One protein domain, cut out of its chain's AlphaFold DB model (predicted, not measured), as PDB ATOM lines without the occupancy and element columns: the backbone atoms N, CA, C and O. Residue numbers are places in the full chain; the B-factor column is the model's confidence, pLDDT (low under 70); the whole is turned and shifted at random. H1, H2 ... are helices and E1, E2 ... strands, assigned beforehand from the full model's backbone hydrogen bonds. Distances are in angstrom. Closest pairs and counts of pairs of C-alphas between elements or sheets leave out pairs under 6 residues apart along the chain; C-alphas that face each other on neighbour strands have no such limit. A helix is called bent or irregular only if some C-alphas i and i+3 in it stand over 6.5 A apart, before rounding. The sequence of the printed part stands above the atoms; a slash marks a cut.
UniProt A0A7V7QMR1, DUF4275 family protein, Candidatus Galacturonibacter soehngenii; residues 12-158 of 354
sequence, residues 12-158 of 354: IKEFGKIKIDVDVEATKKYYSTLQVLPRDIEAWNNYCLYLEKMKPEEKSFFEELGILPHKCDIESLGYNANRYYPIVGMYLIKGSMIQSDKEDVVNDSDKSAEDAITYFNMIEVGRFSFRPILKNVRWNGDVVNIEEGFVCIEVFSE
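What this domain is: This is residues 12 to 158 of the 354 residues of the protein "DUF4275 family protein" of Candidatus Galacturonibacter soehngenii (UniProt A0A7V7QMR1). A strongly twisted sheet, bent sharply in its long strand E4, folds round into a loose, incomplete barrel: E1, E2, E4, E9, E6 and E5 make the wall, and E1 comes back near E5 only at Phe 15 and Ile 123. Helices H1 and H3 pack on one face of this wall, H2 packs on its edge strand E3, and the small hairpin E7 E8 is a separate two-stranded piece. The printed part has 147 residues, in the order E1 E2 H1 H2 H3 E3 E4 E5 E6 E7 E8 E9; both sheets are antiparallel, and the class is mixed, helices and strands. It is compact, with a radius of gyration of the C-alphas of 15.1 A, and rounded, with spans of 38 by 38 by 28 A.

Where its parts are: In the large sheet, E4 holds residues 87 to 99 and measures 27.0 A, from C-alpha 87 at (248.383, 220.336, 271.729); it bends by 96 degrees at residue 95. E9 is residues 150 to 157, 22.7 A, ending with C-alpha 157 at (246.138, 225.064, 272.664). E6 is residues 128 to 133, 15.8 A, and E5 residues 123 to 125. E1, residues 12 to 15, begins with C-alpha 12 at (262.590, 242.072, 280.935); E2 is residues 18 to 22 and E3 residues 74 to 76. The helices are H1, residues 24 to 33, 14.6 A; H2, residues 41 to 51, 15.1 A; and H3, residues 56 to 64, 11.9 A. E7 is residues 137 to 139 and E8 residues 142 to 144.

How they stand to each other: E4 has E9 on one side, with N 91 and O 153 at 2.8 A, and on the other side E3, with N 75 and O 88 at 2.9 A, and E2, with N 21 and O 96 at 2.8 A. E6 is E9's other neighbour, with N 131 and O 154 at 2.8 A. The hairpin E5 and E6 has N 123 and O 130 at 2.8 A, and the hairpin E1 and E2 has N 13 and O 20 at 2.8 A. H1 and H3 lie on the same face of the sheet, at heights of 7.8 A and 8.2 A. H1 is only just over E4, with 3 of its C-alphas falling on it; their closest C-alphas, of Thr 27 and Lys 94, are 5.1 A apart. H3 is only just over E5, also with 3 C-alphas, and runs along it at 20 degrees on the local plane; C-alphas 58 and 125 are their closest, 5.8 A. H2 only grazes the sheet, with its residues 41 to 48; its closest C-alphas to E3 are those of Trp 44 and Ile 74, 5.8 A. In H1, H2 and H3 every O i to N i+4 pair is within hydrogen-bond range. The hairpin E7 and E8 has N 144 and O 137 at 2.8 A; E6 and E7 meet only through their link.

The domain as a whole: The C-alphas of Ala 81 and Glu 148, the two farthest apart, are 41.9 A apart. The printed part has no cut. The link from E4 to E5, residues 100 to 122, is long. Residues 81 to 82, 101 to 121 and 134 to 144 have pLDDT under 70; the mean of the printed part is 81.3.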
ATOM      1  N   ILE A  12     263.707 242.392 280.048       87.69
ATOM      2  CA  ILE A  12     262.590 242.072 280.935       87.69
ATOM      3  C   ILE A  12     261.315 242.051 280.095       87.69
ATOM      4  O   ILE A  12     260.954 243.056 279.478       87.69
ATOM      5  N   LYS A  13     260.640 240.904 280.073       87.06
ATOM      6  CA  LYS A  13     259.328 240.723 279.456       87.06
ATOM      7  C   LYS A  13     258.257 240.683 280.528       87.06
ATOM      8  O   LYS A  13     258.359 239.910 281.480       87.06
ATOM      9  N   GLU A  14     257.241 241.524 280.365       87.75
ATOM     10  CA  GLU A  14     256.117 241.629 281.291       87.75
ATOM     11  C   GLU A  14     254.853 241.063 280.640       87.75
ATOM     12  O   GLU A  14     254.441 241.507 279.570       87.75
ATOM     13  N   PHE A  15     254.231 240.092 281.305       83.00
ATOM     14  CA  PHE A  15     252.996 239.450 280.875       83.00
ATOM     15  C   PHE A  15     251.979 239.511 282.013       83.00
ATOM     16  O   PHE A  15     251.919 238.643 282.886       83.00
ATOM     17  N   GLY A  16     251.211 240.601 282.056       83.06
ATOM     18  CA  GLY A  16     250.340 240.893 283.191       83.06
ATOM     19  C   GLY A  16     251.162 241.066 284.471       83.06
ATOM     20  O   GLY A  16     251.882 242.050 284.618       83.06
ATOM     21  N   LYS A  17     251.056 240.112 285.398       82.25
ATOM     22  CA  LYS A  17     251.800 240.117 286.669       82.25
ATOM     23  C   LYS A  17     253.090 239.293 286.639       82.25
ATOM     24  O   LYS A  17     253.871 239.347 287.588       82.25
ATOM     25  N   ILE A  18     253.311 238.541 285.564       83.69
ATOM     26  CA  ILE A  18     254.519 237.748 285.361       83.69
ATOM     27  C   ILE A  18     255.601 238.648 284.770       83.69
ATOM     28  O   ILE A  18     255.352 239.371 283.803       83.69
ATOM     29  N   LYS A  19     256.820 238.568 285.310       90.50
ATOM     30  CA  LYS A  19     258.006 239.205 284.726       90.50
ATOM     31  C   LYS A  19     259.128 238.196 284.565       90.50
ATOM     32  O   LYS A  19     259.568 237.604 285.551       90.50
ATOM     33  N   ILE A  20     259.612 238.046 283.339       90.62
ATOM     34  CA  ILE A  20     260.691 237.122 282.985       90.62
ATOM     35  C   ILE A  20     261.870 237.936 282.466       90.62
ATOM     36  O   ILE A  20     261.714 238.768 281.575       90.62
ATOM     37  N   ASP A  21     263.047 237.686 283.022       93.25
ATOM     38  CA  ASP A  21     264.308 238.121 282.441       93.25
ATOM     39  C   ASP A  21     264.701 237.155 281.325       93.25
ATOM     40  O   ASP A  21     264.859 235.963 281.590       93.25
ATOM     41  N   VAL A  22     264.851 237.647 280.096       94.50
ATOM     42  CA  VAL A  22     265.145 236.817 278.924       94.50
ATOM     43  C   VAL A  22     266.484 237.205 278.304       94.50
ATOM     44  O   VAL A  22     266.688 238.338 277.859       94.50
ATOM     45  N   ASP A  23     267.383 236.225 278.197       95.50
ATOM     46  CA  ASP A  23     268.567 236.275 277.340       95.50
ATOM     47  C   ASP A  23     268.200 235.699 275.963       95.50
ATOM     48  O   ASP A  23     268.311 234.497 275.692       95.50
ATOM     49  N   VAL A  24     267.699 236.578 275.092       95.12
ATOM     50  CA  VAL A  24     267.175 236.224 273.763       95.12
ATOM     51  C   VAL A  24     268.244 235.550 272.902       95.12
ATOM     52  O   VAL A  24     267.974 234.554 272.232       95.12
ATOM     53  N   GLU A  25     269.478 236.055 272.930       95.19
ATOM     54  CA  GLU A  25     270.568 235.526 272.106       95.19
ATOM     55  C   GLU A  25     271.062 234.171 272.624       95.19
ATOM     56  O   GLU A  25     271.313 233.258 271.829       95.19
ATOM     57  N   ALA A  26     271.140 233.986 273.945       94.88
ATOM     58  CA  ALA A  26     271.437 232.677 274.516       94.88
ATOM     59  C   ALA A  26     270.319 231.660 274.236       94.88
ATOM     60  O   ALA A  26     270.622 230.500 273.948       94.88
ATOM     61  N   THR A  27     269.054 232.088 274.257       95.56
ATOM     62  CA  THR A  27     267.900 231.234 273.928       95.56
ATOM     63  C   THR A  27     267.932 230.805 272.458       95.56
ATOM     64  O   THR A  27     267.867 229.610 272.165       95.56
ATOM     65  N   LYS A  28     268.177 231.737 271.525       95.62
ATOM     66  CA  LYS A  28     268.377 231.411 270.100       95.62
ATOM     67  C   LYS A  28     269.528 230.431 269.896       95.62
ATOM     68  O   LYS A  28     269.397 229.463 269.147       95.62
ATOM     69  N   LYS A  29     270.661 230.662 270.571       95.06
ATOM     70  CA  LYS A  29     271.826 229.775 270.492       95.06
ATOM     71  C   LYS A  29     271.486 228.369 270.987       95.06
ATOM     72  O   LYS A  29     271.833 227.407 270.305       95.06
ATOM     73  N   TYR A  30     270.789 228.253 272.116       94.50
ATOM     74  CA  TYR A  30     270.312 226.975 272.642       94.50
ATOM     75  C   TYR A  30     269.487 226.221 271.585       94.50
ATOM     76  O   TYR A  30     269.844 225.103 271.198       94.50
ATOM     77  N   TYR A  31     268.478 226.875 271.007       94.69
ATOM     78  CA  TYR A  31     267.625 226.259 269.989       94.69
ATOM     79  C   TYR A  31     268.331 225.947 268.665       94.69
ATOM     80  O   TYR A  31     267.962 224.983 267.992       94.69
ATOM     81  N   SER A  32     269.367 226.706 268.293       93.19
ATOM     82  CA  SER A  32     270.170 226.425 267.093       93.19
ATOM     83  C   SER A  32     270.930 225.097 267.181       93.19
ATOM     84  O   SER A  32     271.173 224.456 266.162       93.19
ATOM     85  N   THR A  33     271.267 224.666 268.401       92.06
ATOM     86  CA  THR A  33     271.963 223.397 268.661       92.06
ATOM     87  C   THR A  33     271.022 222.243 268.990       92.06
ATOM     88  O   THR A  33     271.434 221.086 268.935       92.06
ATOM     89  N   LEU A  34     269.764 222.540 269.323       90.69
ATOM     90  CA  LEU A  34     268.809 221.537 269.768       90.69
ATOM     91  C   LEU A  34     268.336 220.670 268.595       90.69
ATOM     92  O   LEU A  34     267.877 221.172 267.562       90.69
ATOM     93  N   GLN A  35     268.404 219.355 268.770       88.50
ATOM     94  CA  GLN A  35     267.723 218.394 267.909       88.50
ATOM     95  C   GLN A  35     266.413 217.991 268.577       88.50
ATOM     96  O   GLN A  35     266.402 217.669 269.762       88.50
ATOM     97  N   VAL A  36     265.319 218.030 267.820       83.69
ATOM     98  CA  VAL A  36     264.016 217.557 268.292       83.69
ATOM     99  C   VAL A  36     263.770 216.189 267.694       83.69
ATOM    100  O   VAL A  36     263.910 216.006 266.486       83.69
ATOM    101  N   LEU A  37     263.417 215.246 268.558       84.62
ATOM    102  CA  LEU A  37     262.963 213.914 268.192       84.62
ATOM    103  C   LEU A  37     261.480 213.846 268.570       84.62
ATOM    104  O   LEU A  37     261.184 213.510 269.715       84.62
ATOM    105  N   PRO A  38     260.564 214.252 267.668       85.25
ATOM    106  CA  PRO A  38     259.151 214.335 268.005       85.25
ATOM    107  C   PRO A  38     258.601 212.939 268.280       85.25
ATOM    108  O   PRO A  38     258.795 212.022 267.476       85.25
ATOM    109  N   ARG A  39     257.914 212.778 269.411       82.06
ATOM    110  CA  ARG A  39     257.289 211.493 269.772       82.06
ATOM    111  C   ARG A  39     255.984 211.270 269.022       82.06
ATOM    112  O   ARG A  39     255.749 210.177 268.516       82.06
ATOM    113  N   ASP A  40     255.189 212.325 268.891       86.62
ATOM    114  CA  ASP A  40     254.015 212.361 268.027       86.62
ATOM    115  C   ASP A  40     254.366 213.093 266.722       86.62
ATOM    116  O   ASP A  40     254.223 214.310 266.587       86.62
ATOM    117  N   ILE A  41     254.884 212.331 265.753       89.94
ATOM    118  CA  ILE A  41     255.325 212.850 264.445       89.94
ATOM    119  C   ILE A  41     254.174 213.553 263.717       89.94
ATOM    120  O   ILE A  41     254.383 214.547 263.022       89.94
ATOM    121  N   GLU A  42     252.957 213.042 263.866       90.25
ATOM    122  CA  GLU A  42     251.779 213.559 263.191       90.25
ATOM    123  C   GLU A  42     251.329 214.897 263.801       90.25
ATOM    124  O   GLU A  42     251.153 215.875 263.062       90.25
ATOM    125  N   ALA A  43     251.252 214.982 265.136       89.81
ATOM    126  CA  ALA A  43     251.026 216.248 265.832       89.81
ATOM    127  C   ALA A  43     252.078 217.286 265.468       89.81
ATOM    128  O   ALA A  43     251.744 218.431 265.161       89.81
ATOM    129  N   TRP A  44     253.344 216.875 265.491       93.31
ATOM    130  CA  TRP A  44     254.468 217.751 265.226       93.31
ATOM    131  C   TRP A  44     254.459 218.270 263.782       93.31
ATOM    132  O   TRP A  44     254.621 219.469 263.567       93.31
ATOM    133  N   ASN A  45     254.166 217.422 262.791       93.12
ATOM    134  CA  ASN A  45     254.023 217.850 261.396       93.12
ATOM    135  C   ASN A  45     252.877 218.857 261.220       93.12
ATOM    136  O   ASN A  45     253.046 219.886 260.561       93.12
ATOM    137  N   ASN A  46     251.717 218.592 261.835       93.12
ATOM    138  CA  ASN A  46     250.584 219.516 261.806       93.12
ATOM    139  C   ASN A  46     250.929 220.855 262.471       93.12
ATOM    140  O   ASN A  46     250.599 221.923 261.950       93.12
ATOM    141  N   TYR A  47     251.631 220.792 263.601       94.38
ATOM    142  CA  TYR A  47     252.141 221.950 264.316       94.38
ATOM    143  C   TYR A  47     253.089 222.777 263.442       94.38
ATOM    144  O   TYR A  47     252.837 223.961 263.235       94.38
ATOM    145  N   CYS A  48     254.108 222.159 262.842       94.81
ATOM    146  CA  CYS A  48     255.044 222.824 261.937       94.81
ATOM    147  C   CYS A  48     254.347 223.493 260.749       94.81
ATOM    148  O   CYS A  48     254.667 224.635 260.423       94.81
ATOM    149  N   LEU A  49     253.352 222.838 260.147       94.69
ATOM    150  CA  LEU A  49     252.591 223.430 259.048       94.69
ATOM    151  C   LEU A  49     251.723 224.614 259.511       94.69
ATOM    152  O   LEU A  49     251.515 225.571 258.761       94.69
ATOM    153  N   TYR A  50     251.219 224.590 260.749       94.81
ATOM    154  CA  TYR A  50     250.548 225.750 261.334       94.81
ATOM    155  C   TYR A  50     251.521 226.912 261.562       94.81
ATOM    156  O   TYR A  50     251.137 228.060 261.341       94.81
ATOM    157  N   LEU A  51     252.776 226.641 261.945       95.06
ATOM    158  CA  LEU A  51     253.785 227.684 262.171       95.06
ATOM    159  C   LEU A  51     254.005 228.580 260.944       95.06
ATOM    160  O   LEU A  51     254.237 229.778 261.091       95.06
ATOM    161  N   GLU A  52     253.859 228.039 259.735       94.94
ATOM    162  CA  GLU A  52     253.936 228.808 258.483       94.94
ATOM    163  C   GLU A  52     252.781 229.810 258.311       94.94
ATOM    164  O   GLU A  52     252.898 230.787 257.575       94.94
ATOM    165  N   LYS A  53     251.660 229.567 258.998       94.06
ATOM    166  CA  LYS A  53     250.413 230.341 258.936       94.06
ATOM    167  C   LYS A  53     250.143 231.125 260.222       94.06
ATOM    168  O   LYS A  53     249.036 231.645 260.387       94.06
ATOM    169  N   MET A  54     251.121 231.190 261.129       93.94
ATOM    170  CA  MET A  54     251.001 231.931 262.381       93.94
ATOM    171  C   MET A  54     250.625 233.382 262.131       93.94
ATOM    172  O   MET A  54     251.096 234.028 261.189       93.94
ATOM    173  N   LYS A  55     249.806 233.914 263.033       95.62
ATOM    174  CA  LYS A  55     249.507 235.339 263.023       95.62
ATOM    175  C   LYS A  55     250.749 236.146 263.428       95.62
ATOM    176  O   LYS A  55     251.591 235.634 264.173       95.62
ATOM    177  N   PRO A  56     250.869 237.413 262.992       96.62
ATOM    178  CA  PRO A  56     251.997 238.263 263.364       96.62
ATOM    179  C   PRO A  56     252.218 238.365 264.878       96.62
ATOM    180  O   PRO A  56     253.367 238.323 265.308       96.62
ATOM    181  N   GLU A  57     251.154 238.430 265.689       94.81
ATOM    182  CA  GLU A  57     251.282 238.480 267.150       94.81
ATOM    183  C   GLU A  57     251.899 237.204 267.753       94.81
ATOM    184  O   GLU A  57     252.749 237.290 268.636       94.81
ATOM    185  N   GLU A  58     251.540 236.024 267.234       94.81
ATOM    186  CA  GLU A  58     252.083 234.731 267.676       94.81
ATOM    187  C   GLU A  58     253.567 234.631 267.318       94.81
ATOM    188  O   GLU A  58     254.399 234.254 268.142       94.81
ATOM    189  N   LYS A  59     253.910 235.038 266.090       96.06
ATOM    190  CA  LYS A  59     255.293 235.061 265.614       96.06
ATOM    191  C   LYS A  59     256.156 236.023 266.434       96.06
ATOM    192  O   LYS A  59     257.235 235.625 266.869       96.06
ATOM    193  N   SER A  60     255.664 237.242 266.683       95.12
ATOM    194  CA  SER A  60     256.367 238.248 267.493       95.12
ATOM    195  C   SER A  60     256.684 237.707 268.880       95.12
ATOM    196  O   SER A  60     257.800 237.864 269.357       95.12
ATOM    197  N   PHE A  61     255.738 237.001 269.506       94.69
ATOM    198  CA  PHE A  61     255.941 236.441 270.838       94.69
ATOM    199  C   PHE A  61     257.099 235.435 270.890       94.69
ATOM    200  O   PHE A  61     257.975 235.552 271.748       94.69
ATOM    201  N   PHE A  62     257.168 234.485 269.952       96.00
ATOM    202  CA  PHE A  62     258.290 233.540 269.899       96.00
ATOM    203  C   PHE A  62     259.627 234.236 269.610       96.00
ATOM    204  O   PHE A  62     260.632 233.934 270.256       96.00
ATOM    205  N   GLU A  63     259.643 235.191 268.675       95.25
ATOM    206  CA  GLU A  63     260.844 235.952 268.308       95.25
ATOM    207  C   GLU A  63     261.379 236.789 269.475       95.25
ATOM    208  O   GLU A  63     262.585 236.806 269.733       95.25
ATOM    209  N   GLU A  64     260.480 237.432 270.218       94.00
ATOM    210  CA  GLU A  64     260.785 238.233 271.400       94.00
ATOM    211  C   GLU A  64     261.376 237.421 272.553       94.00
ATOM    212  O   GLU A  64     262.117 237.975 273.367       94.00
ATOM    213  N   LEU A  65     261.067 236.125 272.616       94.88
ATOM    214  CA  LEU A  65     261.635 235.188 273.585       94.88
ATOM    215  C   LEU A  65     262.875 234.457 273.050       94.88
ATOM    216  O   LEU A  65     263.517 233.711 273.784       94.88
ATOM    217  N   GLY A  66     263.235 234.657 271.778       95.69
ATOM    218  CA  GLY A  66     264.333 233.940 271.127       95.69
ATOM    219  C   GLY A  66     264.052 232.453 270.891       95.69
ATOM    220  O   GLY A  66     264.986 231.680 270.677       95.69
ATOM    221  N   ILE A  67     262.782 232.047 270.942       96.06
ATOM    222  CA  ILE A  67     262.345 230.666 270.755       96.06
ATOM    223  C   ILE A  67     262.278 230.350 269.258       96.06
ATOM    224  O   ILE A  67     261.750 231.127 268.463       96.06
ATOM    225  N   LEU A  68     262.759 229.165 268.872       95.88
ATOM    226  CA  LEU A  68     262.454 228.581 267.566       95.88
ATOM    227  C   LEU A  68     261.255 227.636 267.728       95.88
ATOM    228  O   LEU A  68     261.440 226.532 268.236       95.88
ATOM    229  N   PRO A  69     260.030 228.015 267.317       94.06
ATOM    230  CA  PRO A  69     258.829 227.277 267.705       94.06
ATOM    231  C   PRO A  69     258.815 225.830 267.195       94.06
ATOM    232  O   PRO A  69     258.396 224.937 267.922       94.06
ATOM    233  N   HIS A  70     259.382 225.563 266.012       93.81
ATOM    234  CA  HIS A  70     259.520 224.209 265.448       93.81
ATOM    235  C   HIS A  70     260.476 223.295 266.242       93.81
ATOM    236  O   HIS A  70     260.549 222.097 265.977       93.81
ATOM    237  N   LYS A  71     261.228 223.846 267.206       93.50
ATOM    238  CA  LYS A  71     262.112 223.108 268.114       93.50
ATOM    239  C   LYS A  71     261.411 222.732 269.432       93.50
ATOM    240  O   LYS A  71     262.040 222.729 270.487       93.50
ATOM    241  N   CYS A  72     260.122 222.420 269.360       88.19
ATOM    242  CA  CYS A  72     259.326 221.910 270.471       88.19
ATOM    243  C   CYS A  72     258.952 220.456 270.208       88.19
ATOM    244  O   CYS A  72     258.515 220.132 269.101       88.19
ATOM    245  N   ASP A  73     259.104 219.603 271.216       85.31
ATOM    246  CA  ASP A  73     258.417 218.317 271.226       85.31
ATOM    247  C   ASP A  73     256.983 218.572 271.691       85.31
ATOM    248  O   ASP A  73     256.753 218.966 272.836       85.31
ATOM    249  N   ILE A  74     256.048 218.447 270.754       89.00
ATOM    250  CA  ILE A  74     254.625 218.685 270.972       89.00
ATOM    251  C   ILE A  74     253.946 217.336 271.107       89.00
ATOM    252  O   ILE A  74     254.175 216.435 270.300       89.00
ATOM    253  N   GLU A  75     253.046 217.243 272.072       84.94
ATOM    254  CA  GLU A  75     252.133 216.123 272.194       84.94
ATOM    255  C   GLU A  75     250.705 216.553 271.914       84.94
ATOM    256  O   GLU A  75     250.307 217.695 272.158       84.94
ATOM    257  N   SER A  76     249.925 215.607 271.406       82.94
ATOM    258  CA  SER A  76     248.493 215.768 271.252       82.94
ATOM    259  C   SER A  76     247.746 214.645 271.941       82.94
ATOM    260  O   SER A  76     248.188 213.500 271.984       82.94
ATOM    261  N   LEU A  77     246.554 214.970 272.433       75.50
ATOM    262  CA  LEU A  77     245.607 213.960 272.894       75.50
ATOM    263  C   LEU A  77     244.863 213.290 271.724       75.50
ATOM    264  O   LEU A  77     244.146 212.319 271.957       75.50
ATOM    265  N   GLY A  78     245.032 213.793 270.491       75.75
ATOM    266  CA  GLY A  78     244.415 213.319 269.250       75.75
ATOM    267  C   GLY A  78     243.364 214.282 268.683       75.75
ATOM    268  O   GLY A  78     243.142 215.381 269.185       75.75
ATOM    269  N   TYR A  79     242.675 213.873 267.620       77.94
ATOM    270  CA  TYR A  79     241.654 214.685 266.948       77.94
ATOM    271  C   TYR A  79     240.242 214.398 267.458       77.94
ATOM    272  O   TYR A  79     239.810 213.244 267.463       77.94
ATOM    273  N   ASN A  80     239.494 215.428 267.861       74.31
ATOM    274  CA  ASN A  80     238.111 215.259 268.317       74.31
ATOM    275  C   ASN A  80     237.074 215.478 267.195       74.31
ATOM    276  O   ASN A  80     237.372 216.020 266.130       74.31
ATOM    277  N   ALA A  81     235.820 215.085 267.444       67.19
ATOM    278  CA  ALA A  81     234.720 215.195 266.475       67.19
ATOM    279  C   ALA A  81     234.418 216.641 266.027       67.19
ATOM    280  O   ALA A  81     233.950 216.865 264.910       67.19
ATOM    281  N   ASN A  82     234.762 217.629 266.861       67.75
ATOM    282  CA  ASN A  82     234.662 219.056 266.544       67.75
ATOM    283  C   ASN A  82     235.839 219.576 265.705       67.75
ATOM    284  O   ASN A  82     235.955 220.779 265.479       67.75
ATOM    285  N   ARG A  83     236.691 218.671 265.218       72.38
ATOM    286  CA  ARG A  83     237.858 218.958 264.386       72.38
ATOM    287  C   ARG A  83     238.944 219.777 265.077       72.38
ATOM    288  O   ARG A  83     239.699 220.484 264.408       72.38
ATOM    289  N   TYR A  84     239.021 219.678 266.401       80.56
ATOM    290  CA  TYR A  84     240.100 220.268 267.181       80.56
ATOM    291  C   TYR A  84     241.150 219.221 267.521       80.56
ATOM    292  O   TYR A  84     240.831 218.048 267.730       80.56
ATOM    293  N   TYR A  85     242.394 219.678 267.587       84.44
ATOM    294  CA  TYR A  85     243.567 218.857 267.826       84.44
ATOM    295  C   TYR A  85     244.356 219.436 269.004       84.44
ATOM    296  O   TYR A  85     245.305 220.173 268.776       84.44
ATOM    297  N   PRO A  86     243.936 219.237 270.265       87.31
ATOM    298  CA  PRO A  86     244.611 219.855 271.397       87.31
ATOM    299  C   PRO A  86     246.097 219.506 271.402       87.31
ATOM    300  O   PRO A  86     246.454 218.340 271.226       87.31
ATOM    301  N   ILE A  87     246.938 220.515 271.607       90.25
ATOM    302  CA  ILE A  87     248.383 220.336 271.729       90.25
ATOM    303  C   ILE A  87     248.877 220.843 273.073       90.25
ATOM    304  O   ILE A  87     248.342 221.817 273.613       90.25
ATOM    305  N   VAL A  88     249.935 220.209 273.558       90.50
ATOM    306  CA  VAL A  88     250.749 220.676 274.673       90.50
ATOM    307  C   VAL A  88     252.222 220.547 274.293       90.50
ATOM    308  O   VAL A  88     252.609 219.635 273.566       90.50
ATOM    309  N   GLY A  89     253.052 221.472 274.756       91.38
ATOM    310  CA  GLY A  89     254.492 221.472 274.525       91.38
ATOM    311  C   GLY A  89     255.239 222.203 275.621       91.38
ATOM    312  O   GLY A  89     254.641 222.876 276.458       91.38
ATOM    313  N   MET A  90     256.564 222.135 275.568       92.25
ATOM    314  CA  MET A  90     257.436 222.876 276.475       92.25
ATOM    315  C   MET A  90     258.537 223.609 275.712       92.25
ATOM    316  O   MET A  90     259.167 223.073 274.797       92.25
ATOM    317  N   TYR A  91     258.800 224.839 276.140       94.38
ATOM    318  CA  TYR A  91     259.928 225.652 275.715       94.38
ATOM    319  C   TYR A  91     260.826 225.980 276.901       94.38
ATOM    320  O   TYR A  91     260.360 226.167 278.021       94.38
ATOM    321  N   LEU A  92     262.123 226.091 276.641       93.06
ATOM    322  CA  LEU A  92     263.127 226.508 277.606       93.06
ATOM    323  C   LEU A  92     263.725 227.832 277.146       93.06
ATOM    324  O   LEU A  92     264.228 227.959 276.030       93.06
ATOM    325  N   ILE A  93     263.687 228.816 278.034       94.31
ATOM    326  CA  ILE A  93     264.175 230.168 277.785       94.31
ATOM    327  C   ILE A  93     265.359 230.417 278.703       94.31
ATOM    328  O   ILE A  93     265.242 230.231 279.912       94.31
ATOM    329  N   LYS A  94     266.500 230.844 278.159       94.50
ATOM    330  CA  LYS A  94     267.635 231.259 278.989       94.50
ATOM    331  C   LYS A  94     267.271 232.559 279.696       94.50
ATOM    332  O   LYS A  94     266.984 233.557 279.042       94.50
ATOM    333  N   GLY A  95     267.274 232.538 281.024       92.50
ATOM    334  CA  GLY A  95     266.677 233.617 281.791       92.50
ATOM    335  C   GLY A  95     266.396 233.277 283.245       92.50
ATOM    336  O   GLY A  95     266.828 232.246 283.763       92.50
ATOM    337  N   SER A  96     265.651 234.160 283.903       90.38
ATOM    338  CA  SER A  96     265.158 233.938 285.261       90.38
ATOM    339  C   SER A  96     263.781 234.561 285.459       90.38
ATOM    340  O   SER A  96     263.433 235.558 284.827       90.38
ATOM    341  N   MET A  97     262.972 233.973 286.338       87.88
ATOM    342  CA  MET A  97     261.721 234.598 286.753       87.88
ATOM    343  C   MET A  97     262.038 235.750 287.710       87.88
ATOM    344  O   MET A  97     262.606 235.520 288.776       87.88
ATOM    345  N   ILE A  98     261.661 236.976 287.349       87.88
ATOM    346  CA  ILE A  98     261.830 238.157 288.211       87.88
ATOM    347  C   ILE A  98     260.643 238.286 289.164       87.88
ATOM    348  O   ILE A  98     260.809 238.603 290.340       87.88
ATOM    349  N   GLN A  99     259.434 238.065 288.647       84.56
ATOM    350  CA  GLN A  99     258.201 238.198 289.408       84.56
ATOM    351  C   GLN A  99     257.204 237.133 288.958       84.56
ATOM    352  O   GLN A  99     256.868 237.049 287.777       84.56
ATOM    353  N   SER A 100     256.713 236.357 289.919       76.81
ATOM    354  CA  SER A 100     255.519 235.526 289.794       76.81
ATOM    355  C   SER A 100     254.482 236.001 290.813       76.81
ATOM    356  O   SER A 100     254.845 236.596 291.836       76.81
ATOM    357  N   ASP A 101     253.198 235.752 290.558       67.06
ATOM    358  CA  ASP A 101     252.187 235.902 291.605       67.06
ATOM    359  C   ASP A 101     252.520 234.897 292.721       67.06
ATOM    360  O   ASP A 101     252.596 233.690 292.499       67.06
ATOM    361  N   LYS A 102     252.836 235.413 293.914       52.09
ATOM    362  CA  LYS A 102     253.366 234.631 295.045       52.09
ATOM    363  C   LYS A 102     252.374 233.606 295.613       52.09
ATOM    364  O   LYS A 102     252.788 232.782 296.417       52.09
ATOM    365  N   GLU A 103     251.105 233.652 295.212       48.44
ATOM    366  CA  GLU A 103     250.053 232.747 295.701       48.44
ATOM    367  C   GLU A 103     249.958 231.420 294.921       48.44
ATOM    368  O   GLU A 103     249.339 230.487 295.419       48.44
ATOM    369  N   ASP A 104     250.621 231.281 293.764       49.53
ATOM    370  CA  ASP A 104     250.392 230.149 292.844       49.53
ATOM    371  C   ASP A 104     251.618 229.248 292.611       49.53
ATOM    372  O   ASP A 104     251.688 228.519 291.619       49.53
ATOM    373  N   VAL A 105     252.602 229.245 293.520       44.78
ATOM    374  CA  VAL A 105     253.673 228.232 293.482       44.78
ATOM    375  C   VAL A 105     253.096 226.904 293.970       44.78
ATOM    376  O   VAL A 105     253.281 226.498 295.114       44.78
ATOM    377  N   VAL A 106     252.351 226.228 293.100       46.38
ATOM    378  CA  VAL A 106     251.985 224.831 293.304       46.38
ATOM    379  C   VAL A 106     253.278 224.031 293.188       46.38
ATOM    380  O   VAL A 106     253.815 223.846 292.097       46.38
ATOM    381  N   ASN A 107     253.809 223.579 294.326       44.75
ATOM    382  CA  ASN A 107     254.705 222.433 294.323       44.75
ATOM    383  C   ASN A 107     253.882 221.251 293.798       44.75
ATOM    384  O   ASN A 107     252.985 220.754 294.476       44.75
ATOM    385  N   ASP A 108     254.177 220.840 292.567       45.41
ATOM    386  CA  ASP A 108     253.503 219.782 291.796       45.41
ATOM    387  C   ASP A 108     253.655 218.374 292.429       45.41
ATOM    388  O   ASP A 108     253.355 217.354 291.814       45.41
ATOM    389  N   SER A 109     254.167 218.292 293.664       44.59
ATOM    390  CA  SER A 109     254.340 217.050 294.416       44.59
ATOM    391  C   SER A 109     253.103 216.613 295.200       44.59
ATOM    392  O   SER A 109     252.972 215.413 295.418       44.59
ATOM    393  N   ASP A 110     252.201 217.527 295.594       42.12
ATOM    394  CA  ASP A 110     251.242 217.240 296.684       42.12
ATOM    395  C   ASP A 110     249.767 217.579 296.414       42.12
ATOM    396  O   ASP A 110     248.930 217.458 297.311       42.12
ATOM    397  N   LYS A 111     249.393 217.960 295.189       40.62
ATOM    398  CA  LYS A 111     247.979 218.184 294.843       40.62
ATOM    399  C   LYS A 111     247.461 217.111 293.897       40.62
ATOM    400  O   LYS A 111     248.125 216.724 292.940       40.62
ATOM    401  N   SER A 112     246.248 216.633 294.174       43.94
ATOM    402  CA  SER A 112     245.503 215.804 293.229       43.94
ATOM    403  C   SER A 112     245.378 216.556 291.897       43.94
ATOM    404  O   SER A 112     245.265 217.783 291.885       43.94
ATOM    405  N   ALA A 113     245.405 215.839 290.772       41.12
ATOM    406  CA  ALA A 113     245.372 216.429 289.430       41.12
ATOM    407  C   ALA A 113     244.161 217.363 289.176       41.12
ATOM    408  O   ALA A 113     244.175 218.123 288.211       41.12
ATOM    409  N   GLU A 114     243.133 217.336 290.035       38.34
ATOM    410  CA  GLU A 114     241.973 218.233 289.968       38.34
ATOM    411  C   GLU A 114     242.218 219.623 290.593       38.34
ATOM    412  O   GLU A 114     241.595 220.587 290.150       38.34
ATOM    413  N   ASP A 115     243.156 219.770 291.539       38.41
ATOM    414  CA  ASP A 115     243.451 221.051 292.213       38.41
ATOM    415  C   ASP A 115     244.627 221.828 291.582       38.41
ATOM    416  O   ASP A 115     244.839 222.999 291.900       38.41
ATOM    417  N   ALA A 116     245.406 221.194 290.696       41.69
ATOM    418  CA  ALA A 116     246.590 221.782 290.052       41.69
ATOM    419  C   ALA A 116     246.294 222.512 288.724       41.69
ATOM    420  O   ALA A 116     247.172 223.169 288.160       41.69
ATOM    421  N   ILE A 117     245.054 222.444 288.223       42.47
ATOM    422  CA  ILE A 117     244.604 223.216 287.053       42.47
ATOM    423  C   ILE A 117     243.921 224.505 287.525       42.47
ATOM    424  O   ILE A 117     242.805 224.848 287.134       42.47
ATOM    425  N   THR A 118     244.576 225.255 288.405       43.28
ATOM    426  CA  THR A 118     244.228 226.660 288.580       43.28
ATOM    427  C   THR A 118     244.729 227.409 287.343       43.28
ATOM    428  O   THR A 118     245.914 227.684 287.203       43.28
ATOM    429  N   TYR A 119     243.806 227.732 286.430       49.06
ATOM    430  CA  TYR A 119     243.987 228.532 285.200       49.06
ATOM    431  C   TYR A 119     244.487 229.979 285.441       49.06
ATOM    432  O   TYR A 119     244.349 230.855 284.584       49.06
ATOM    433  N   PHE A 120     245.020 230.282 286.622       51.38
ATOM    434  CA  PHE A 120     245.501 231.610 286.959       51.38
ATOM    435  C   PHE A 120     246.909 231.803 286.373       51.38
ATOM    436  O   PHE A 120     247.785 230.955 286.513       51.38
ATOM    437  N   ASN A 121     247.110 232.939 285.696       66.06
ATOM    438  CA  ASN A 121     248.380 233.401 285.109       66.06
ATOM    439  C   ASN A 121     248.811 232.783 283.765       66.06
ATOM    440  O   ASN A 121     250.002 232.738 283.454       66.06
ATOM    441  N   MET A 122     247.861 232.372 282.927       80.94
ATOM    442  CA  MET A 122     248.160 232.067 281.527       80.94
ATOM    443  C   MET A 122     248.395 233.336 280.706       80.94
ATOM    444  O   MET A 122     247.672 234.328 280.824       80.94
ATOM    445  N   ILE A 123     249.403 233.285 279.844       88.44
ATOM    446  CA  ILE A 123     249.695 234.316 278.854       88.44
ATOM    447  C   ILE A 123     249.025 233.890 277.552       88.44
ATOM    448  O   ILE A 123     249.423 232.897 276.949       88.44
ATOM    449  N   GLU A 124     248.012 234.633 277.125       90.06
ATOM    450  CA  GLU A 124     247.285 234.351 275.886       90.06
ATOM    451  C   GLU A 124     247.890 235.122 274.717       90.06
ATOM    452  O   GLU A 124     247.916 236.355 274.719       90.06
ATOM    453  N   VAL A 125     248.338 234.402 273.689       90.94
ATOM    454  CA  VAL A 125     248.830 234.994 272.442       90.94
ATOM    455  C   VAL A 125     248.251 234.237 271.259       90.94
ATOM    456  O   VAL A 125     248.678 233.136 270.911       90.94
ATOM    457  N   GLY A 126     247.267 234.854 270.609       91.00
ATOM    458  CA  GLY A 126     246.583 234.247 269.474       91.00
ATOM    459  C   GLY A 126     245.877 232.951 269.877       91.00
ATOM    460  O   GLY A 126     244.881 232.990 270.596       91.00
ATOM    461  N   ARG A 127     246.342 231.814 269.354       90.06
ATOM    462  CA  ARG A 127     245.822 230.472 269.675       90.06
ATOM    463  C   ARG A 127     246.546 229.772 270.812       90.06
ATOM    464  O   ARG A 127     246.122 228.680 271.195       90.06
ATOM    465  N   PHE A 128     247.653 230.340 271.257       92.00
ATOM    466  CA  PHE A 128     248.504 229.733 272.254       92.00
ATOM    467  C   PHE A 128     248.227 230.340 273.609       92.00
ATOM    468  O   PHE A 128     248.149 231.559 273.759       92.00
ATOM    469  N   SER A 129     248.177 229.457 274.583       91.44
ATOM    470  CA  SER A 129     248.164 229.800 275.983       91.44
ATOM    471  C   SER A 129     249.482 229.312 276.572       91.44
ATOM    472  O   SER A 129     249.886 228.169 276.349       91.44
ATOM    473  N   PHE A 130     250.188 230.184 277.281       90.62
ATOM    474  CA  PHE A 130     251.501 229.882 277.837       90.62
ATOM    475  C   PHE A 130     251.489 229.972 279.355       90.62
ATOM    476  O   PHE A 130     250.923 230.905 279.926       90.62
ATOM    477  N   ARG A 131     252.173 229.037 280.006       88.25
ATOM    478  CA  ARG A 131     252.304 228.972 281.459       88.25
ATOM    479  C   ARG A 131     253.773 228.789 281.838       88.25
ATOM    480  O   ARG A 131     254.353 227.747 281.534       88.25
ATOM    481  N   PRO A 132     254.412 229.777 282.486       87.19
ATOM    482  CA  PRO A 132     255.760 229.592 283.000       87.19
ATOM    483  C   PRO A 132     255.778 228.603 284.167       87.19
ATOM    484  O   PRO A 132     254.909 228.656 285.034       87.19
ATOM    485  N   ILE A 133     256.798 227.748 284.223       81.94
ATOM    486  CA  ILE A 133     256.986 226.761 285.286       81.94
ATOM    487  C   ILE A 133     258.321 227.005 285.989       81.94
ATOM    488  O   ILE A 133     259.365 227.150 285.348       81.94
ATOM    489  N   LEU A 134     258.273 227.081 287.323       65.69
ATOM    490  CA  LEU A 134     259.392 227.537 288.147       65.69
ATOM    491  C   LEU A 134     260.366 226.419 288.529       65.69
ATOM    492  O   LEU A 134     261.565 226.682 288.588       65.69
ATOM    493  N   LYS A 135     259.882 225.199 288.809       68.50
ATOM    494  CA  LYS A 135     260.706 224.038 289.195       68.50
ATOM    495  C   LYS A 135     260.017 222.719 288.830       68.50
ATOM    496  O   LYS A 135     258.797 222.673 288.825       68.50
ATOM    497  N   ASN A 136     260.831 221.685 288.580       61.06
ATOM    498  CA  ASN A 136     260.479 220.261 288.442       61.06
ATOM    499  C   ASN A 136     259.170 219.981 287.689       61.06
ATOM    500  O   ASN A 136     258.123 219.818 288.307       61.06
ATOM    501  N   VAL A 137     259.246 219.850 286.364       66.75
ATOM    502  CA  VAL A 137     258.073 219.503 285.548       66.75
ATOM    503  C   VAL A 137     258.039 218.008 285.318       66.75
ATOM    504  O   VAL A 137     259.057 217.424 284.950       66.75
ATOM    505  N   ARG A 138     256.872 217.385 285.476       64.81
ATOM    506  CA  ARG A 138     256.646 216.059 284.901       64.81
ATOM    507  C   ARG A 138     256.193 216.214 283.457       64.81
ATOM    508  O   ARG A 138     255.085 216.666 283.202       64.81
ATOM    509  N   TRP A 139     257.042 215.816 282.520       69.62
ATOM    510  CA  TRP A 139     256.701 215.734 281.106       69.62
ATOM    511  C   TRP A 139     256.613 214.259 280.733       69.62
ATOM    512  O   TRP A 139     257.617 213.555 280.678       69.62
ATOM    513  N   ASN A 140     255.389 213.776 280.534       60.19
ATOM    514  CA  ASN A 140     255.093 212.408 280.080       60.19
ATOM    515  C   ASN A 140     255.639 211.321 281.000       60.19
ATOM    516  O   ASN A 140     256.146 210.293 280.563       60.19
ATOM    517  N   GLY A 141     255.502 211.569 282.302       62.88
ATOM    518  CA  GLY A 141     255.943 210.663 283.356       62.88
ATOM    519  C   GLY A 141     257.389 210.879 283.799       62.88
ATOM    520  O   GLY A 141     257.717 210.480 284.915       62.88
ATOM    521  N   ASP A 142     258.208 211.574 283.005       60.91
ATOM    522  CA  ASP A 142     259.598 211.872 283.342       60.91
ATOM    523  C   ASP A 142     259.727 213.221 284.052       60.91
ATOM    524  O   ASP A 142     259.101 214.213 283.673       60.91
ATOM    525  N   VAL A 143     260.567 213.276 285.087       64.56
ATOM    526  CA  VAL A 143     260.914 214.536 285.754       64.56
ATOM    527  C   VAL A 143     261.948 215.268 284.903       64.56
ATOM    528  O   VAL A 143     263.108 214.865 284.817       64.56
ATOM    529  N   VAL A 144     261.531 216.371 284.290       69.81
ATOM    530  CA  VAL A 144     262.407 217.287 283.566       69.81
ATOM    531  C   VAL A 144     263.025 218.251 284.572       69.81
ATOM    532  O   VAL A 144     262.389 219.194 285.052       69.81
ATOM    533  N   ASN A 145     264.296 218.005 284.890       72.44
ATOM    534  CA  ASN A 145     265.102 218.928 285.677       72.44
ATOM    535  C   ASN A 145     265.442 220.146 284.815       72.44
ATOM    536  O   ASN A 145     266.251 220.061 283.890       72.44
ATOM    537  N   ILE A 146     264.816 221.280 285.118       79.31
ATOM    538  CA  ILE A 146     265.127 222.549 284.462       79.31
ATOM    539  C   ILE A 146     266.513 222.986 284.948       79.31
ATOM    540  O   ILE A 146     266.707 223.246 286.135       79.31
ATOM    541  N   GLU A 147     267.482 223.034 284.032       83.38
ATOM    542  CA  GLU A 147     268.830 223.514 284.331       83.38
ATOM    543  C   GLU A 147     268.800 224.946 284.888       83.38
ATOM    544  O   GLU A 147     268.013 225.790 284.453       83.38
ATOM    545  N   GLU A 148     269.708 225.246 285.819       84.12
ATOM    546  CA  GLU A 148     269.838 226.591 286.374       84.12
ATOM    547  C   GLU A 148     270.051 227.638 285.261       84.12
ATOM    548  O   GLU A 148     270.828 227.455 284.316       84.12
ATOM    549  N   GLY A 149     269.332 228.757 285.365       88.25
ATOM    550  CA  GLY A 149     269.342 229.812 284.351       88.25
ATOM    551  C   GLY A 149     268.466 229.522 283.130       88.25
ATOM    552  O   GLY A 149     268.636 230.186 282.102       88.25
ATOM    553  N   PHE A 150     267.558 228.550 283.218       91.06
ATOM    554  CA  PHE A 150     266.413 228.438 282.324       91.06
ATOM    555  C   PHE A 150     265.094 228.699 283.051       91.06
ATOM    556  O   PHE A 150     264.918 228.364 284.219       91.06
ATOM    557  N   VAL A 151     264.145 229.249 282.304       90.44
ATOM    558  CA  VAL A 151     262.723 229.277 282.635       90.44
ATOM    559  C   VAL A 151     262.024 228.341 281.665       90.44
ATOM    560  O   VAL A 151     262.191 228.470 280.450       90.44
ATOM    561  N   CYS A 152     261.252 227.397 282.193       91.06
ATOM    562  CA  CYS A 152     260.387 226.582 281.360       91.06
ATOM    563  C   CYS A 152     259.070 227.309 281.114       91.06
ATOM    564  O   CYS A 152     258.507 227.895 282.034       91.06
ATOM    565  N   ILE A 153     258.568 227.252 279.888       90.94
ATOM    566  CA  ILE A 153     257.226 227.696 279.532       90.94
ATOM    567  C   ILE A 153     256.508 226.530 278.873       90.94
ATOM    568  O   ILE A 153     256.908 226.066 277.808       90.94
ATOM    569  N   GLU A 154     255.440 226.071 279.505       90.12
ATOM    570  CA  GLU A 154     254.488 225.175 278.869       90.12
ATOM    571  C   GLU A 154     253.627 225.977 277.893       90.12
ATOM    572  O   GLU A 154     253.166 227.077 278.203       90.12
ATOM    573  N   VAL A 155     253.438 225.431 276.698       92.00
ATOM    574  CA  VAL A 155     252.510 225.941 275.694       92.00
ATOM    575  C   VAL A 155     251.354 224.967 275.578       92.00
ATOM    576  O   VAL A 155     251.561 223.756 275.538       92.00
ATOM    577  N   PHE A 156     250.137 225.479 275.470       90.62
ATOM    578  CA  PHE A 156     248.983 224.658 275.157       90.62
ATOM    579  C   PHE A 156     248.035 225.363 274.190       90.62
ATOM    580  O   PHE A 156     248.006 226.590 274.072       90.62
ATOM    581  N   SER A 157     247.254 224.568 273.466       89.44
ATOM    582  CA  SER A 157     246.138 225.064 272.664       89.44
ATOM    583  C   SER A 157     245.053 224.004 272.591       89.44
ATOM    584  O   SER A 157     245.233 222.980 271.939       89.44
ATOM    585  N   GLU A 158     243.905 224.243 273.227       82.56
ATOM    586  CA  GLU A 158     242.786 223.283 273.239       82.56
ATOM    587  C   GLU A 158     242.128 223.115 271.862       82.56
ATOM    588  O   GLU A 158     241.534 222.082 271.546       82.56
TER     589      GLU A 158